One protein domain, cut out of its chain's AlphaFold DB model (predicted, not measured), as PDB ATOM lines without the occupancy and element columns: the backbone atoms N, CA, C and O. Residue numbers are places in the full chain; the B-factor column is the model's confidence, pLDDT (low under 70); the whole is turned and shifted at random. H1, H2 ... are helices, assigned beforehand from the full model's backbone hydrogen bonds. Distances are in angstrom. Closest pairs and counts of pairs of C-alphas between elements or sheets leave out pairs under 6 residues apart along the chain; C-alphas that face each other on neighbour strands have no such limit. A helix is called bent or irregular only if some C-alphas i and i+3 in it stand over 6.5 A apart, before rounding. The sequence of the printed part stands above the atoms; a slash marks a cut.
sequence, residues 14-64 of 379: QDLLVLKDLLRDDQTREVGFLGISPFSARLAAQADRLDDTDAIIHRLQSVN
ATOM      1  N   GLN A  14     150.253 240.266 112.905       82.12
ATOM      2  CA  GLN A  14     148.901 239.715 112.916       82.12
ATOM      3  C   GLN A  14     148.148 240.041 111.622       82.12
ATOM      4  O   GLN A  14     147.627 239.127 110.986       82.12
ATOM      5  N   ASP A  15     148.147 241.307 111.192       82.00
ATOM      6  CA  ASP A  15     147.499 241.716 109.938       82.00
ATOM      7  C   ASP A  15     148.141 241.019 108.739       82.00
ATOM      8  O   ASP A  15     147.448 240.562 107.833       82.00
ATOM      9  N   LEU A  16     149.469 240.870 108.758       81.69
ATOM     10  CA  LEU A  16     150.207 240.163 107.720       81.69
ATOM     11  C   LEU A  16     149.818 238.679 107.645       81.69
ATOM     12  O   LEU A  16     149.741 238.132 106.544       81.69
ATOM     13  N   LEU A  17     149.598 238.017 108.787       84.25
ATOM     14  CA  LEU A  17     149.146 236.622 108.825       84.25
ATOM     15  C   LEU A  17     147.751 236.480 108.209       84.25
ATOM     16  O   LEU A  17     147.566 235.638 107.333       84.25
ATOM     17  N   VAL A  18     146.808 237.336 108.613       85.75
ATOM     18  CA  VAL A  18     145.436 237.322 108.084       85.75
ATOM     19  C   VAL A  18     145.425 237.642 106.589       85.75
ATOM     20  O   VAL A  18     144.805 236.924 105.808       85.75
ATOM     21  N   LEU A  19     146.149 238.678 106.159       83.81
ATOM     22  CA  LEU A  19     146.198 239.086 104.756       83.81
ATOM     23  C   LEU A  19     146.783 237.988 103.860       83.81
ATOM     24  O   LEU A  19     146.264 237.736 102.776       83.81
ATOM     25  N   LYS A  20     147.845 237.309 104.312       82.81
ATOM     26  CA  LYS A  20     148.436 236.187 103.570       82.81
ATOM     27  C   LYS A  20     147.472 235.016 103.424       82.81
ATOM     28  O   LYS A  20     147.437 234.418 102.351       82.81
ATOM     29  N   ASP A  21     146.710 234.703 104.469       85.38
ATOM     30  CA  ASP A  21     145.709 233.634 104.414       85.38
ATOM     31  C   ASP A  21     144.587 233.975 103.421       85.38
ATOM     32  O   ASP A  21     144.276 233.181 102.537       85.38
ATOM     33  N   LEU A  22     144.081 235.212 103.465       83.81
ATOM     34  CA  LEU A  22     143.047 235.688 102.541       83.81
ATOM     35  C   LEU A  22     143.510 235.715 101.077       83.81
ATOM     36  O   LEU A  22     142.769 235.300 100.188       83.81
ATOM     37  N   LEU A  23     144.737 236.176 100.811       82.69
ATOM     38  CA  LEU A  23     145.305 236.179  99.456       82.69
ATOM     39  C   LEU A  23     145.499 234.756  98.921       82.69
ATOM     40  O   LEU A  23     145.283 234.499  97.736       82.69
ATOM     41  N   ARG A  24     145.888 233.823  99.793       80.31
ATOM     42  CA  ARG A  24     146.004 232.405  99.445       80.31
ATOM     43  C   ARG A  24     144.641 231.811  99.083       80.31
ATOM     44  O   ARG A  24     144.546 231.073  98.099       80.31
ATOM     45  N   ASP A  25     143.598 232.147  99.835       78.50
ATOM     46  CA  ASP A  25     142.224 231.722  99.556       78.50
ATOM     47  C   ASP A  25     141.720 232.227  98.198       78.50
ATOM     48  O   ASP A  25     141.127 231.461  97.430       78.50
ATOM     49  N   ASP A  26     141.996 233.488  97.870       77.94
ATOM     50  CA  ASP A  26     141.578 234.103  96.609       77.94
ATOM     51  C   ASP A  26     142.260 233.455  95.391       77.94
ATOM     52  O   ASP A  26     141.587 232.951  94.486       77.94
ATOM     53  N   GLN A  27     143.590 233.312  95.432       74.25
ATOM     54  CA  GLN A  27     144.366 232.634  94.382       74.25
ATOM     55  C   GLN A  27     143.887 231.194  94.148       74.25
ATOM     56  O   GLN A  27     143.858 230.692  93.022       74.25
ATOM     57  N   THR A  28     143.470 230.506  95.210       66.44
ATOM     58  CA  THR A  28     142.992 229.125  95.113       66.44
ATOM     59  C   THR A  28     141.592 229.038  94.493       66.44
ATOM     60  O   THR A  28     141.302 228.087  93.755       66.44
ATOM     61  N   ARG A  29     140.715 230.022  94.749       64.44
ATOM     62  CA  ARG A  29     139.387 230.109  94.117       64.44
ATOM     63  C   ARG A  29     139.490 230.292  92.606       64.44
ATOM     64  O   ARG A  29     138.765 229.610  91.879       64.44
ATOM     65  N   GLU A  30     140.426 231.113  92.133       61.28
ATOM     66  CA  GLU A  30     140.696 231.258  90.696       61.28
ATOM     67  C   GLU A  30     141.129 229.928  90.055       61.28
ATOM     68  O   GLU A  30     140.576 229.506  89.036       61.28
ATOM     69  N   VAL A  31     142.052 229.195  90.687       59.91
ATOM     70  CA  VAL A  31     142.533 227.894  90.180       59.91
ATOM     71  C   VAL A  31     141.428 226.823  90.195       59.91
ATOM     72  O   VAL A  31     141.354 225.978  89.297       59.91
ATOM     73  N   GLY A  32     140.536 226.860  91.190       57.31
ATOM     74  CA  GLY A  32     139.374 225.972  91.287       57.31
ATOM     75  C   GLY A  32     138.324 226.214  90.197       57.31
ATOM     76  O   GLY A  32     137.763 225.244  89.671       57.31
ATOM     77  N   PHE A  33     138.101 227.481  89.828       56.91
ATOM     78  CA  PHE A  33     137.204 227.895  88.743       56.91
ATOM     79  C   PHE A  33     137.732 227.479  87.362       56.91
ATOM     80  O   PHE A  33     136.961 227.035  86.515       56.91
ATOM     81  N   LEU A  34     139.055 227.515  87.162       58.12
ATOM     82  CA  LEU A  34     139.705 227.100  85.912       58.12
ATOM     83  C   LEU A  34     139.735 225.572  85.688       58.12
ATOM     84  O   LEU A  34     140.196 225.107  84.649       58.12
ATOM     85  N   GLY A  35     139.229 224.767  86.631       56.00
ATOM     86  CA  GLY A  35     138.976 223.338  86.414       56.00
ATOM     87  C   GLY A  35     140.215 222.428  86.383       56.00
ATOM     88  O   GLY A  35     140.074 221.240  86.109       56.00
ATOM     89  N   ILE A  36     141.406 222.940  86.702       58.59
ATOM     90  CA  ILE A  36     142.691 222.303  86.350       58.59
ATOM     91  C   ILE A  36     143.060 221.096  87.247       58.59
ATOM     92  O   ILE A  36     143.883 220.275  86.856       58.59
ATOM     93  N   SER A  37     142.435 220.920  88.423       59.66
ATOM     94  CA  SER A  37     142.860 219.899  89.409       59.66
ATOM     95  C   SER A  37     141.842 218.756  89.642       59.66
ATOM     96  O   SER A  37     140.641 219.046  89.707       59.66
ATOM     97  N   PRO A  38     142.267 217.481  89.823       71.94
ATOM     98  CA  PRO A  38     141.389 216.348  90.158       71.94
ATOM     99  C   PRO A  38     140.680 216.515  91.513       71.94
ATOM    100  O   PRO A  38     141.238 217.090  92.444       71.94
ATOM    101  N   PHE A  39     139.474 215.959  91.667       67.06
ATOM    102  CA  PHE A  39     138.641 216.111  92.876       67.06
ATOM    103  C   PHE A  39     139.334 215.680  94.185       67.06
ATOM    104  O   PHE A  39     139.249 216.385  95.187       67.06
ATOM    105  N   SER A  40     140.081 214.573  94.176       63.59
ATOM    106  CA  SER A  40     140.829 214.088  95.348       63.59
ATOM    107  C   SER A  40     141.982 215.013  95.751       63.59
ATOM    108  O   SER A  40     142.200 215.236  96.939       63.59
ATOM    109  N   ALA A  41     142.674 215.607  94.776       63.78
ATOM    110  CA  ALA A  41     143.713 216.602  95.026       63.78
ATOM    111  C   ALA A  41     143.123 217.910  95.583       63.78
ATOM    112  O   ALA A  41     143.741 218.547  96.432       63.78
ATOM    113  N   ARG A  42     141.901 218.285  95.168       64.00
ATOM    114  CA  ARG A  42     141.184 219.442  95.736       64.00
ATOM    115  C   ARG A  42     140.818 219.232  97.204       64.00
ATOM    116  O   ARG A  42     140.964 220.170  97.978       64.00
ATOM    117  N   LEU A  43     140.377 218.026  97.571       64.69
ATOM    118  CA  LEU A  43     140.033 217.665  98.951       64.69
ATOM    119  C   LEU A  43     141.259 217.638  99.871       64.69
ATOM    120  O   LEU A  43     141.203 218.218 100.949       64.69
ATOM    121  N   ALA A  44     142.365 217.026  99.439       65.75
ATOM    122  CA  ALA A  44     143.608 217.012 100.213       65.75
ATOM    123  C   ALA A  44     144.164 218.432 100.409       65.75
ATOM    124  O   ALA A  44     144.426 218.842 101.532       65.75
ATOM    125  N   ALA A  45     144.210 219.231  99.337       65.50
ATOM    126  CA  ALA A  45     144.627 220.627  99.431       65.50
ATOM    127  C   ALA A  45     143.670 221.474 100.289       65.50
ATOM    128  O   ALA A  45     144.082 222.482 100.846       65.50
ATOM    129  N   GLN A  46     142.386 221.112 100.378       66.44
ATOM    130  CA  GLN A  46     141.429 221.779 101.264       66.44
ATOM    131  C   GLN A  46     141.643 221.404 102.732       66.44
ATOM    132  O   GLN A  46     141.513 222.281 103.576       66.44
ATOM    133  N   ALA A  47     141.984 220.149 103.029       63.94
ATOM    134  CA  ALA A  47     142.309 219.708 104.383       63.94
ATOM    135  C   ALA A  47     143.609 220.354 104.894       63.94
ATOM    136  O   ALA A  47     143.576 220.988 105.941       63.94
ATOM    137  N   ASP A  48     144.694 220.318 104.109       69.50
ATOM    138  CA  ASP A  48     145.969 220.965 104.474       69.50
ATOM    139  C   ASP A  48     145.800 222.481 104.701       69.50
ATOM    140  O   ASP A  48     146.425 223.070 105.579       69.50
ATOM    141  N   ARG A  49     144.914 223.133 103.931       67.75
ATOM    142  CA  ARG A  49     144.583 224.554 104.124       67.75
ATOM    143  C   ARG A  49     143.855 224.818 105.434       67.75
ATOM    144  O   ARG A  49     144.178 225.798 106.091       67.75
ATOM    145  N   LEU A  50     142.872 223.984 105.778       70.44
ATOM    146  CA  LEU A  50     142.142 224.122 107.039       70.44
ATOM    147  C   LEU A  50     143.096 223.955 108.224       70.44
ATOM    148  O   LEU A  50     143.050 224.775 109.133       70.44
ATOM    149  N   ASP A  51     144.022 222.996 108.152       74.31
ATOM    150  CA  ASP A  51     145.062 222.808 109.168       74.31
ATOM    151  C   ASP A  51     145.978 224.046 109.290       74.31
ATOM    152  O   ASP A  51     146.291 224.485 110.399       74.31
ATOM    153  N   ASP A  52     146.365 224.667 108.169       80.75
ATOM    154  CA  ASP A  52     147.154 225.905 108.171       80.75
ATOM    155  C   ASP A  52     146.374 227.117 108.717       80.75
ATOM    156  O   ASP A  52     146.923 227.913 109.482       80.75
ATOM    157  N   THR A  53     145.107 227.290 108.331       84.69
ATOM    158  CA  THR A  53     144.254 228.378 108.837       84.69
ATOM    159  C   THR A  53     143.996 228.199 110.335       84.69
ATOM    160  O   THR A  53     144.104 229.164 111.092       84.69
ATOM    161  N   ASP A  54     143.756 226.971 110.797       86.44
ATOM    162  CA  ASP A  54     143.623 226.653 112.220       86.44
ATOM    163  C   ASP A  54     144.922 226.948 112.984       86.44
ATOM    164  O   ASP A  54     144.883 227.505 114.087       86.44
ATOM    165  N   ALA A  55     146.087 226.674 112.388       86.94
ATOM    166  CA  ALA A  55     147.375 227.054 112.960       86.94
ATOM    167  C   ALA A  55     147.547 228.583 113.062       86.94
ATOM    168  O   ALA A  55     148.051 229.080 114.077       86.94
ATOM    169  N   ILE A  56     147.095 229.351 112.062       87.06
ATOM    170  CA  ILE A  56     147.091 230.823 112.108       87.06
ATOM    171  C   ILE A  56     146.156 231.324 113.212       87.06
ATOM    172  O   ILE A  56     146.556 232.172 114.011       87.06
ATOM    173  N   ILE A  57     144.941 230.779 113.313       87.31
ATOM    174  CA  ILE A  57     143.982 231.128 114.367       87.31
ATOM    175  C   ILE A  57     144.586 230.844 115.744       87.31
ATOM    176  O   ILE A  57     144.564 231.717 116.614       87.31
ATOM    177  N   HIS A  58     145.188 229.668 115.934       87.94
ATOM    178  CA  HIS A  58     145.867 229.312 117.176       87.94
ATOM    179  C   HIS A  58     146.997 230.297 117.498       87.94
ATOM    180  O   HIS A  58     147.125 230.739 118.639       87.94
ATOM    181  N   ARG A  59     147.788 230.706 116.499       86.31
ATOM    182  CA  ARG A  59     148.844 231.711 116.680       86.31
ATOM    183  C   ARG A  59     148.292 233.082 117.080       86.31
ATOM    184  O   ARG A  59     148.863 233.751 117.934       86.31
ATOM    185  N   LEU A  60     147.187 233.524 116.485       86.62
ATOM    186  CA  LEU A  60     146.544 234.793 116.849       86.62
ATOM    187  C   LEU A  60     145.944 234.748 118.264       86.62
ATOM    188  O   LEU A  60     145.909 235.764 118.964       86.62
ATOM    189  N   GLN A  61     145.499 233.572 118.704       87.62
ATOM    190  CA  GLN A  61     145.033 233.344 120.068       87.62
ATOM    191  C   GLN A  61     146.197 233.291 121.070       87.62
ATOM    192  O   GLN A  61     146.083 233.892 122.141       87.62
ATOM    193  N   SER A  62     147.320 232.644 120.730       87.31
ATOM    194  CA  SER A  62     148.489 232.512 121.616       87.31
ATOM    195  C   SER A  62     149.082 233.874 121.976       87.31
ATOM    196  O   SER A  62     149.287 234.171 123.153       87.31
ATOM    197  N   VAL A  63     149.244 234.767 120.993       83.88
ATOM    198  CA  VAL A  63     149.798 236.117 121.217       83.88
ATOM    199  C   VAL A  63     148.897 237.022 122.065       83.88
ATOM    200  O   VAL A  63     149.372 238.020 122.601       83.88
ATOM    201  N   ASN A  64     147.618 236.671 122.229       84.81
ATOM    202  CA  ASN A  64     146.655 237.389 123.069       84.81
ATOM    203  C   ASN A  64     146.377 236.695 124.414       84.81
ATOM    204  O   ASN A  64     145.580 237.199 125.206       84.81
TER     205      ASN A  64
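AT A GLANCE: This is residues 14 to 64 of the 379 residues of the protein "FA_desaturase domain-containing protein" of Penicilliopsis zonata CBS 506.65 (UniProt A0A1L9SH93). The model is a long, loose helical hairpin: the longer helix H2 runs side by side with H1, and the two come together toward the end away from their link, while residues 33 to 41, at the turn, stand free. The printed part has 51 residues with two named helices, in the order H1, H2, and no named strand; the class is all helix. The whole is loose, with a radius of gyration of the C-alphas of 12.8 A, and its outline is a rod, spanning 40 by 18 by 7 A.

HOW THE PARTS SIT: H2, residues 39 to 62, is the longest helix, and H1, residues 14 to 33, precedes it in the chain. H1 and H2 form a helical hairpin, running opposite ways at a shallow tilt of 11 degrees, with their centres 11.8 A apart. They touch, with 4 pairs of C-alphas within 8 A; the closest are the C-alphas of Gln 14 and Leu 60, 6.7 A apart. H1 touches H2 with residues 14 to 21 alone, and H2 touches H1 with residues 53 to 60 alone. In H1 and H2 every O i to N i+4 pair is within hydrogen-bond range. Neither helix is bent.

IN THESE COORDINATES: H2 has 24 residues and measures 34.5 A from C-alpha 39 at (138.641, 216.111, 92.876) to C-alpha 62 at (148.489, 232.512, 121.616). H1 has 20 residues and measures 29.3 A, beginning with C-alpha 14 at (148.901, 239.715, 112.916).

THE WHOLE: The C-alphas farthest apart, those of Gly 35 and Asn 64, are 40.0 A apart. The printed part has no cut, and the link from H1 to H2, 5 residues, is tight. The mean pLDDT of the printed part is 74.5; residues 28 to 37 and 39 to 49 are under 70.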